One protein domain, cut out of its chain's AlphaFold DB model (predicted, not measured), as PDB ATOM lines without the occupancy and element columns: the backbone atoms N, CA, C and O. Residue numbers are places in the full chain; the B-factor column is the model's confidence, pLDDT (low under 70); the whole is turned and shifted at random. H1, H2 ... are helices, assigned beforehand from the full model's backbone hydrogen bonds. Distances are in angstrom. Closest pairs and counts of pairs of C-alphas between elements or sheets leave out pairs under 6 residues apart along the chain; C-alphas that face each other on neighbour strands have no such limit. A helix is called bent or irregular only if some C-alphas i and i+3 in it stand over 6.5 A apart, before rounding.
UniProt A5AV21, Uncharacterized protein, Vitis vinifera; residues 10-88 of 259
ATOM      1  N   ALA A  10     131.980 205.169 182.365       74.25
ATOM      2  CA  ALA A  10     132.292 204.293 183.491       74.25
ATOM      3  C   ALA A  10     131.076 204.117 184.417       74.25
ATOM      4  O   ALA A  10     130.713 202.996 184.768       74.25
ATOM      5  N   VAL A  11     130.387 205.220 184.723       80.88
ATOM      6  CA  VAL A  11     129.201 205.216 185.591       80.88
ATOM      7  C   VAL A  11     128.005 204.557 184.906       80.88
ATOM      8  O   VAL A  11     127.368 203.696 185.504       80.88
ATOM      9  N   SER A  12     127.715 204.898 183.645       83.75
ATOM     10  CA  SER A  12     126.598 204.283 182.914       83.75
ATOM     11  C   SER A  12     126.815 202.785 182.705       83.75
ATOM     12  O   SER A  12     125.895 202.002 182.885       83.75
ATOM     13  N   SER A  13     128.047 202.369 182.414       84.56
ATOM     14  CA  SER A  13     128.401 200.957 182.246       84.56
ATOM     15  C   SER A  13     128.270 200.169 183.545       84.56
ATOM     16  O   SER A  13     127.853 199.016 183.522       84.56
ATOM     17  N   TYR A  14     128.611 200.787 184.679       86.44
ATOM     18  CA  TYR A  14     128.417 200.186 185.994       86.44
ATOM     19  C   TYR A  14     126.928 200.034 186.334       86.44
ATOM     20  O   TYR A  14     126.525 198.995 186.849       86.44
ATOM     21  N   ILE A  15     126.100 201.025 185.993       87.06
ATOM     22  CA  ILE A  15     124.644 200.942 186.170       87.06
ATOM     23  C   ILE A  15     124.061 199.809 185.315       87.06
ATOM     24  O   ILE A  15     123.339 198.979 185.856       87.06
ATOM     25  N   CYS A  16     124.447 199.699 184.038       85.50
ATOM     26  CA  CYS A  16     124.021 198.589 183.174       85.50
ATOM     27  C   CYS A  16     124.503 197.219 183.685       85.50
ATOM     28  O   CYS A  16     123.859 196.199 183.460       85.50
ATOM     29  N   PHE A  17     125.651 197.158 184.363       87.50
ATOM     30  CA  PHE A  17     126.111 195.934 185.018       87.50
ATOM     31  C   PHE A  17     125.252 195.578 186.240       87.50
ATOM     32  O   PHE A  17     124.865 194.422 186.390       87.50
ATOM     33  N   LEU A  18     124.921 196.553 187.091       87.94
ATOM     34  CA  LEU A  18     124.037 196.325 188.235       87.94
ATOM     35  C   LEU A  18     122.626 195.912 187.808       87.94
ATOM     36  O   LEU A  18     122.049 195.046 188.450       87.94
ATOM     37  N   ASP A  19     122.113 196.468 186.714       88.12
ATOM     38  CA  ASP A  19     120.835 196.070 186.116       88.12
ATOM     39  C   ASP A  19     120.807 194.570 185.792       88.12
ATOM     40  O   ASP A  19     119.891 193.863 186.189       88.12
ATOM     41  N   THR A  20     121.891 194.038 185.212       86.06
ATOM     42  CA  THR A  20     121.998 192.593 184.942       86.06
ATOM     43  C   THR A  20     122.132 191.709 186.183       86.06
ATOM     44  O   THR A  20     121.979 190.497 186.070       86.06
ATOM     45  N   LEU A  21     122.448 192.283 187.349       86.50
ATOM     46  CA  LEU A  21     122.463 191.566 188.628       86.50
ATOM     47  C   LEU A  21     121.140 191.697 189.395       86.50
ATOM     48  O   LEU A  21     120.928 190.957 190.351       86.50
ATOM     49  N   ILE A  22     120.297 192.669 189.038       89.06
ATOM     50  CA  ILE A  22     119.076 193.043 189.755       89.06
ATOM     51  C   ILE A  22     117.893 192.852 188.802       89.06
ATOM     52  O   ILE A  22     117.281 193.813 188.338       89.06
ATOM     53  N   ASP A  23     117.579 191.593 188.503       84.56
ATOM     54  CA  ASP A  23     116.487 191.243 187.589       84.56
ATOM     55  C   ASP A  23     115.165 191.074 188.361       84.56
ATOM     56  O   ASP A  23     114.092 191.498 187.926       84.56
ATOM     57  N   HIS A  24     115.243 190.531 189.582       88.75
ATOM     58  CA  HIS A  24     114.101 190.291 190.453       88.75
ATOM     59  C   HIS A  24     114.201 191.016 191.802       88.75
ATOM     60  O   HIS A  24     115.260 191.379 192.314       88.75
ATOM     61  N   VAL A  25     113.044 191.177 192.446       89.00
ATOM     62  CA  VAL A  25     112.925 191.750 193.799       89.00
ATOM     63  C   VAL A  25     113.713 190.924 194.824       89.00
ATOM     64  O   VAL A  25     114.203 191.453 195.822       89.00
ATOM     65  N   ASP A  26     113.843 189.621 194.586       90.69
ATOM     66  CA  ASP A  26     114.577 188.723 195.476       90.69
ATOM     67  C   ASP A  26     116.091 188.960 195.413       90.69
ATOM     68  O   ASP A  26     116.737 188.925 196.460       90.69
ATOM     69  N   ASP A  27     116.622 189.363 194.256       89.69
ATOM     70  CA  ASP A  27     118.028 189.754 194.110       89.69
ATOM     71  C   ASP A  27     118.319 191.007 194.946       89.69
ATOM     72  O   ASP A  27     119.303 191.071 195.684       89.69
ATOM     73  N   VAL A  28     117.402 191.984 194.941       90.38
ATOM     74  CA  VAL A  28     117.502 193.178 195.801       90.38
ATOM     75  C   VAL A  28     117.474 192.797 197.280       90.38
ATOM     76  O   VAL A  28     118.259 193.330 198.073       90.38
ATOM     77  N   LYS A  29     116.590 191.871 197.677       91.38
ATOM     78  CA  LYS A  29     116.523 191.390 199.066       91.38
ATOM     79  C   LYS A  29     117.828 190.722 199.477       91.38
ATOM     80  O   LYS A  29     118.308 190.985 200.583       91.38
ATOM     81  N   GLU A  30     118.398 189.895 198.606       90.00
ATOM     82  CA  GLU A  30     119.649 189.192 198.859       90.00
ATOM     83  C   GLU A  30     120.826 190.168 198.951       90.00
ATOM     84  O   GLU A  30     121.523 190.186 199.971       90.00
ATOM     85  N   LEU A  31     120.978 191.079 197.987       89.50
ATOM     86  CA  LEU A  31     122.017 192.114 197.990       89.50
ATOM     87  C   LEU A  31     121.922 193.035 199.211       89.50
ATOM     88  O   LEU A  31     122.942 193.397 199.806       89.50
ATOM     89  N   ARG A  32     120.703 193.379 199.642       89.75
ATOM     90  CA  ARG A  32     120.477 194.138 200.878       89.75
ATOM     91  C   ARG A  32     120.868 193.330 202.113       89.75
ATOM     92  O   ARG A  32     121.505 193.876 203.010       89.75
ATOM     93  N   SER A  33     120.509 192.045 202.169       91.69
ATOM     94  CA  SER A  33     120.851 191.169 203.301       91.69
ATOM     95  C   SER A  33     122.364 191.006 203.480       91.69
ATOM     96  O   SER A  33     122.848 190.861 204.600       91.69
ATOM     97  N   LYS A  34     123.117 191.085 202.376       89.38
ATOM     98  CA  LYS A  34     124.584 191.043 202.347       89.38
ATOM     99  C   LYS A  34     125.238 192.422 202.490       89.38
ATOM    100  O   LYS A  34     126.457 192.513 202.409       89.38
ATOM    101  N   HIS A  35     124.452 193.478 202.716       85.25
ATOM    102  CA  HIS A  35     124.911 194.868 202.821       85.25
ATOM    103  C   HIS A  35     125.669 195.396 201.587       85.25
ATOM    104  O   HIS A  35     126.465 196.325 201.699       85.25
ATOM    105  N   ILE A  36     125.393 194.842 200.404       85.69
ATOM    106  CA  ILE A  36     125.961 195.299 199.126       85.69
ATOM    107  C   ILE A  36     125.157 196.490 198.583       85.69
ATOM    108  O   ILE A  36     125.726 197.428 198.030       85.69
ATOM    109  N   LEU A  37     123.835 196.484 198.792       84.94
ATOM    110  CA  LEU A  37     122.916 197.537 198.356       84.94
ATOM    111  C   LEU A  37     122.194 198.156 199.561       84.94
ATOM    112  O   LEU A  37     121.646 197.450 200.408       84.94
ATOM    113  N   SER A  38     122.169 199.491 199.633       83.56
ATOM    114  CA  SER A  38     121.385 200.238 200.627       83.56
ATOM    115  C   SER A  38     120.114 200.793 199.988       83.56
ATOM    116  O   SER A  38     120.183 201.647 199.107       83.56
ATOM    117  N   ASN A  39     118.952 200.299 200.420       83.00
ATOM    118  CA  ASN A  39     117.663 200.725 199.880       83.00
ATOM    119  C   ASN A  39     117.140 201.962 200.630       83.00
ATOM    120  O   ASN A  39     116.754 201.868 201.795       83.00
ATOM    121  N   TYR A  40     117.095 203.102 199.938       80.31
ATOM    122  CA  TYR A  40     116.491 204.351 200.424       80.31
ATOM    123  C   TYR A  40     115.125 204.651 199.787       80.31
ATOM    124  O   TYR A  40     114.471 205.616 200.174       80.31
ATOM    125  N   LEU A  41     114.684 203.836 198.820       80.12
ATOM    126  CA  LEU A  41     113.415 204.003 198.106       80.12
ATOM    127  C   LEU A  41     112.224 203.397 198.869       80.12
ATOM    128  O   LEU A  41     111.075 203.603 198.489       80.12
ATOM    129  N   GLY A  42     112.483 202.666 199.954       79.88
ATOM    130  CA  GLY A  42     111.463 202.156 200.875       79.88
ATOM    131  C   GLY A  42     110.835 200.815 200.481       79.88
ATOM    132  O   GLY A  42     110.264 200.158 201.347       79.88
ATOM    133  N   SER A  43     110.979 200.368 199.230       90.75
ATOM    134  CA  SER A  43     110.540 199.046 198.753       90.75
ATOM    135  C   SER A  43     111.564 198.467 197.773       90.75
ATOM    136  O   SER A  43     112.288 199.211 197.110       90.75
ATOM    137  N   ASP A  44     111.675 197.141 197.726       90.81
ATOM    138  CA  ASP A  44     112.638 196.445 196.863       90.81
ATOM    139  C   ASP A  44     112.172 196.460 195.400       90.81
ATOM    140  O   ASP A  44     112.979 196.583 194.483       90.81
ATOM    141  N   GLU A  45     110.855 196.475 195.184       90.88
ATOM    142  CA  GLU A  45     110.213 196.661 193.883       90.88
ATOM    143  C   GLU A  45     110.565 198.022 193.269       90.88
ATOM    144  O   GLU A  45     110.820 198.121 192.069       90.88
ATOM    145  N   ALA A  46     110.630 199.073 194.093       90.19
ATOM    146  CA  ALA A  46     111.008 200.408 193.639       90.19
ATOM    147  C   ALA A  46     112.467 200.469 193.151       90.19
ATOM    148  O   ALA A  46     112.779 201.225 192.234       90.19
ATOM    149  N   VAL A  47     113.358 199.653 193.726       90.50
ATOM    150  CA  VAL A  47     114.763 199.557 193.297       90.50
ATOM    151  C   VAL A  47     114.860 198.875 191.932       90.50
ATOM    152  O   VAL A  47     115.506 199.419 191.041       90.50
ATOM    153  N   VAL A  48     114.168 197.748 191.737       91.81
ATOM    154  CA  VAL A  48     114.122 197.051 190.437       91.81
ATOM    155  C   VAL A  48     113.572 197.971 189.342       91.81
ATOM    156  O   VAL A  48     114.129 198.042 188.248       91.81
ATOM    157  N   GLN A  49     112.507 198.727 189.629       90.25
ATOM    158  CA  GLN A  49     111.932 199.676 188.668       90.25
ATOM    159  C   GLN A  49     112.881 200.829 188.332       90.25
ATOM    160  O   GLN A  49     112.937 201.248 187.177       90.25
ATOM    161  N   LEU A  50     113.625 201.337 189.318       90.62
ATOM    162  CA  LEU A  50     114.596 202.410 189.115       90.62
ATOM    163  C   LEU A  50     115.710 201.977 188.156       90.62
ATOM    164  O   LEU A  50     115.985 202.697 187.198       90.62
ATOM    165  N   PHE A  51     116.334 200.822 188.408       88.75
ATOM    166  CA  PHE A  51     117.426 200.325 187.570       88.75
ATOM    167  C   PHE A  51     116.944 200.050 186.146       88.75
ATOM    168  O   PHE A  51     117.464 200.671 185.223       88.75
ATOM    169  N   ASN A  52     115.847 199.309 185.978       86.69
ATOM    170  CA  ASN A  52     115.269 199.056 184.657       86.69
ATOM    171  C   ASN A  52     114.923 200.349 183.894       86.69
ATOM    172  O   ASN A  52     115.127 200.442 182.684       86.69
ATOM    173  N   ALA A  53     114.392 201.368 184.581       88.44
ATOM    174  CA  ALA A  53     114.043 202.645 183.959       88.44
ATOM    175  C   ALA A  53     115.276 203.450 183.523       88.44
ATOM    176  O   ALA A  53     115.254 204.050 182.450       88.44
ATOM    177  N   ILE A  54     116.340 203.461 184.331       86.12
ATOM    178  CA  ILE A  54     117.592 204.156 184.003       86.12
ATOM    179  C   ILE A  54     118.324 203.421 182.878       86.12
ATOM    180  O   ILE A  54     118.798 204.058 181.939       86.12
ATOM    181  N   THR A  55     118.393 202.093 182.942       83.81
ATOM    182  CA  THR A  55     119.115 201.273 181.962       83.81
ATOM    183  C   THR A  55     118.425 201.270 180.600       83.81
ATOM    184  O   THR A  55     119.103 201.234 179.581       83.81
ATOM    185  N   LYS A  56     117.095 201.418 180.547       83.81
ATOM    186  CA  LYS A  56     116.335 201.526 179.290       83.81
ATOM    187  C   LYS A  56     116.768 202.699 178.399       83.81
ATOM    188  O   LYS A  56     116.728 202.573 177.177       83.81
ATOM    189  N   ASP A  57     117.158 203.821 179.002       79.94
ATOM    190  CA  ASP A  57     117.618 205.017 178.283       79.94
ATOM    191  C   ASP A  57     119.139 205.008 178.033       79.94
ATOM    192  O   ASP A  57     119.672 205.892 177.354       79.94
ATOM    193  N   LEU A  58     119.853 204.004 178.554       76.06
ATOM    194  CA  LEU A  58     121.288 203.820 178.371       76.06
ATOM    195  C   LEU A  58     121.556 202.776 177.277       76.06
ATOM    196  O   LEU A  58     120.907 201.741 177.186       76.06
ATOM    197  N   GLY A  59     122.533 203.061 176.413       66.88
ATOM    198  CA  GLY A  59     122.993 202.090 175.422       66.88
ATOM    199  C   GLY A  59     123.703 200.915 176.092       66.88
ATOM    200  O   GLY A  59     124.384 201.100 177.104       66.88
ATOM    201  N   ASP A  60     123.560 199.727 175.503       65.50
ATOM    202  CA  ASP A  60     124.250 198.522 175.965       65.50
ATOM    203  C   ASP A  60     125.765 198.775 176.020       65.50
ATOM    204  O   ASP A  60     126.357 199.323 175.082       65.50
ATOM    205  N   SER A  61     126.373 198.457 177.163       70.38
ATOM    206  CA  SER A  61     127.774 198.762 177.436       70.38
ATOM    207  C   SER A  61     128.543 197.514 177.835       70.38
ATOM    208  O   SER A  61     128.308 196.911 178.884       70.38
ATOM    209  N   ASP A  62     129.554 197.202 177.028       72.19
ATOM    210  CA  ASP A  62     130.412 196.029 177.185       72.19
ATOM    211  C   ASP A  62     131.582 196.223 178.159       72.19
ATOM    212  O   ASP A  62     132.390 195.308 178.337       72.19
ATOM    213  N   ALA A  63     131.700 197.377 178.826       81.06
ATOM    214  CA  ALA A  63     132.868 197.683 179.663       81.06
ATOM    215  C   ALA A  63     133.085 196.677 180.816       81.06
ATOM    216  O   ALA A  63     134.214 196.479 181.257       81.06
ATOM    217  N   TYR A  64     132.015 196.014 181.270       82.31
ATOM    218  CA  TYR A  64     132.045 194.995 182.327       82.31
ATOM    219  C   TYR A  64     131.778 193.571 181.816       82.31
ATOM    220  O   TYR A  64     131.586 192.661 182.620       82.31
ATOM    221  N   SER A  65     131.797 193.347 180.497       81.75
ATOM    222  CA  SER A  65     131.585 192.024 179.885       81.75
ATOM    223  C   SER A  65     132.523 190.953 180.459       81.75
ATOM    224  O   SER A  65     132.077 189.866 180.810       81.75
ATOM    225  N   HIS A  66     133.802 191.283 180.667       84.00
ATOM    226  CA  HIS A  66     134.761 190.378 181.308       84.00
ATOM    227  C   HIS A  66     134.334 189.988 182.730       84.00
ATOM    228  O   HIS A  66     134.422 188.824 183.101       84.00
ATOM    229  N   VAL A  67     133.860 190.947 183.530       87.19
ATOM    230  CA  VAL A  67     133.415 190.684 184.908       87.19
ATOM    231  C   VAL A  67     132.174 189.794 184.905       87.19
ATOM    232  O   VAL A  67     132.136 188.823 185.656       87.19
ATOM    233  N   LYS A  68     131.205 190.066 184.019       84.94
ATOM    234  CA  LYS A  68     130.030 189.201 183.816       84.94
ATOM    235  C   LYS A  68     130.456 187.771 183.484       84.94
ATOM    236  O   LYS A  68     129.998 186.836 184.132       84.94
ATOM    237  N   ASN A  69     131.390 187.612 182.548       86.25
ATOM    238  CA  ASN A  69     131.896 186.301 182.145       86.25
ATOM    239  C   ASN A  69     132.610 185.580 183.292       86.25
ATOM    240  O   ASN A  69     132.362 184.399 183.494       86.25
ATOM    241  N   SER A  70     133.440 186.269 184.079       84.25
ATOM    242  CA  SER A  70     134.108 185.659 185.237       84.25
ATOM    243  C   SER A  70     133.124 185.231 186.330       84.25
ATOM    244  O   SER A  70     133.322 184.192 186.956       84.25
ATOM    245  N   ILE A  71     132.062 186.008 186.567       84.44
ATOM    246  CA  ILE A  71     131.005 185.648 187.524       84.44
ATOM    247  C   ILE A  71     130.227 184.431 187.013       84.44
ATOM    248  O   ILE A  71     130.021 183.486 187.772       84.44
ATOM    249  N   GLN A  72     129.846 184.431 185.735       84.31
ATOM    250  CA  GLN A  72     129.141 183.317 185.103       84.31
ATOM    251  C   GLN A  72     129.987 182.038 185.127       84.31
ATOM    252  O   GLN A  72     129.515 180.993 185.557       84.31
ATOM    253  N   GLU A  73     131.264 182.135 184.758       86.12
ATOM    254  CA  GLU A  73     132.208 181.020 184.809       86.12
ATOM    255  C   GLU A  73     132.362 180.491 186.235       86.12
ATOM    256  O   GLU A  73     132.358 179.282 186.441       86.12
ATOM    257  N   HIS A  74     132.435 181.365 187.244       80.69
ATOM    258  CA  HIS A  74     132.474 180.939 188.639       80.69
ATOM    259  C   HIS A  74     131.166 180.278 189.091       80.69
ATOM    260  O   HIS A  74     131.221 179.325 189.862       80.69
ATOM    261  N   TYR A  75     129.999 180.752 188.652       73.44
ATOM    262  CA  TYR A  75     128.711 180.123 188.961       73.44
ATOM    263  C   TYR A  75     128.613 178.726 188.334       73.44
ATOM    264  O   TYR A  75     128.342 177.749 189.034       73.44
ATOM    265  N   ASP A  76     128.953 178.607 187.052       78.75
ATOM    266  CA  ASP A  76     128.954 177.335 186.327       78.75
ATOM    267  C   ASP A  76     130.016 176.369 186.882       78.75
ATOM    268  O   ASP A  76     129.803 175.159 186.952       78.75
ATOM    269  N   ASN A  77     131.142 176.900 187.363       71.25
ATOM    270  CA  ASN A  77     132.197 176.153 188.046       71.25
ATOM    271  C   ASN A  77     131.886 175.902 189.537       71.25
ATOM    272  O   ASN A  77     132.452 174.991 190.129       71.25
ATOM    273  N   SER A  78     130.949 176.629 190.160       61.69
ATOM    274  CA  SER A  78     130.497 176.377 191.542       61.69
ATOM    275  C   SER A  78     129.681 175.093 191.655       61.69
ATOM    276  O   SER A  78     129.597 174.513 192.737       61.69
ATOM    277  N   TRP A  79     129.176 174.580 190.529       63.03
ATOM    278  CA  TRP A  79     128.744 173.189 190.399       63.03
ATOM    279  C   TRP A  79     129.833 172.210 190.867       63.03
ATOM    280  O   TRP A  79     129.521 171.217 191.516       63.03
ATOM    281  N   ASN A  80     131.116 172.517 190.644       65.00
ATOM    282  CA  ASN A  80     132.222 171.695 191.138       65.00
ATOM    283  C   ASN A  80     132.406 171.816 192.655       65.00
ATOM    284  O   ASN A  80     132.765 170.831 193.294       65.00
ATOM    285  N   THR A  81     132.110 172.975 193.248       69.38
ATOM    286  CA  THR A  81     132.136 173.185 194.705       69.38
ATOM    287  C   THR A  81     131.002 172.425 195.392       69.38
ATOM    288  O   THR A  81     131.244 171.693 196.348       69.38
ATOM    289  N   TRP A  82     129.782 172.510 194.853       67.12
ATOM    290  CA  TRP A  82     128.622 171.765 195.355       67.12
ATOM    291  C   TRP A  82     128.774 170.255 195.159       67.12
ATOM    292  O   TRP A  82     128.401 169.473 196.029       67.12
ATOM    293  N   ILE A  83     129.373 169.826 194.045       69.38
ATOM    294  CA  ILE A  83     129.771 168.432 193.850       69.38
ATOM    295  C   ILE A  83     130.829 168.035 194.875       69.38
ATOM    296  O   ILE A  83     130.692 166.977 195.472       69.38
ATOM    297  N   ALA A  84     131.858 168.846 195.121       64.44
ATOM    298  CA  ALA A  84     132.885 168.521 196.108       64.44
ATOM    299  C   ALA A  84     132.292 168.353 197.520       64.44
ATOM    300  O   ALA A  84     132.599 167.366 198.189       64.44
ATOM    301  N   GLU A  85     131.389 169.245 197.934       68.94
ATOM    302  CA  GLU A  85     130.669 169.155 199.212       68.94
ATOM    303  C   GLU A  85     129.733 167.938 199.261       68.94
ATOM    304  O   GLU A  85     129.779 167.151 200.208       68.94
ATOM    305  N   ALA A  86     128.952 167.694 198.203       70.50
ATOM    306  CA  ALA A  86     128.086 166.521 198.111       70.50
ATOM    307  C   ALA A  86     128.888 165.210 198.120       70.50
ATOM    308  O   ALA A  86     128.472 164.227 198.735       70.50
ATOM    309  N   PHE A  87     130.061 165.185 197.488       68.19
ATOM    310  CA  PHE A  87     130.971 164.050 197.557       68.19
ATOM    311  C   PHE A  87     131.531 163.850 198.969       68.19
ATOM    312  O   PHE A  87     131.657 162.712 199.417       68.19
ATOM    313  N   GLN A  88     131.820 164.932 199.688       65.38
ATOM    314  CA  GLN A  88     132.372 164.874 201.037       65.38
ATOM    315  C   GLN A  88     131.346 164.399 202.084       65.38
ATOM    316  O   GLN A  88     131.692 163.585 202.946       65.38
TER     317      GLN A  88
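What this domain is: This is residues 10 to 88 of the 259 residues of an uncharacterized protein of Vitis vinifera (UniProt A5AV21). A long helical arm, H4, runs out from a small body of three shorter helices: H1 lies between H3 on one side and residues 62 to 68 of H4 on the other, and H2 crosses the beginning of H3 at one end of the body. Residues 69 to 88 of H4 stick out free and make much of the length. The printed part has 79 residues with four named helices, in the order H1, H2, H3, H4, and no named strand; the class is all helix. The whole is loose, with a radius of gyration of the C-alphas of 15.1 A, and spans 46 by 30 by 16 A.

Where its parts are: H4, the longest helix, has residues 62 to 88 and is 39.3 A from first to last C-alpha, from C-alpha 62 at (130.412, 196.029, 177.185) to C-alpha 88 at (132.372, 164.874, 201.037). It is irregular: C-alphas 63 and 66 are 7.7 A apart, and its line is a rough one. H1 has residues 10 to 21 and is 16.9 A long, beginning at C-alpha 10 at (132.292, 204.293, 183.491). H3 has residues 44 to 56 and is 18.7 A long. H2 has residues 25 to 33, nine residues.

How they stand to each other: H4 touches H1 with residues 62 to 68 alone; the closest C-alphas are those of Ser 13 and Ala 63, 6.1 A apart. The two run the same way at a shallow tilt of 34.8 degrees, only just short of steep. H1 touches H3, residues 15 to 19 meeting residues 51 to 55, with the C-alphas of Asp 19 and Phe 51 closest at 5.6 A. They run opposite ways at a steep tilt of 51 degrees. H3 touches H2 with residues 44 to 48 alone, closest at the C-alphas of Val 25 and Glu 45, 5.6 A apart; they run opposite ways at a steep tilt of 69 degrees, only just short of about perpendicular. H1 and H2 are close but not clearly touching, with the C-alphas of Leu 21 and Asp 27 closest at 7.3 A. H4 is apart from H2 and from H3. In H1, H2 and H3 every O i to N i+4 pair is within hydrogen-bond range; in H4, 18 of 23 are.

The domain as a whole: The C-alphas farthest apart are those of Asp 57 and Gln 88, 48.4 A. The outline is only just flat. Without residues 69 to 88, which stand free, the body of 59 residues spans 29 by 22 by 17 A. The printed part has no cut. The links H1 to H2 and H3 to H4 are tight, and H2 to H3, 10 residues, is short. The mean pLDDT of the printed part is 82.1; residues 59 to 60, 78 to 85 and 87 to 88 are under 70.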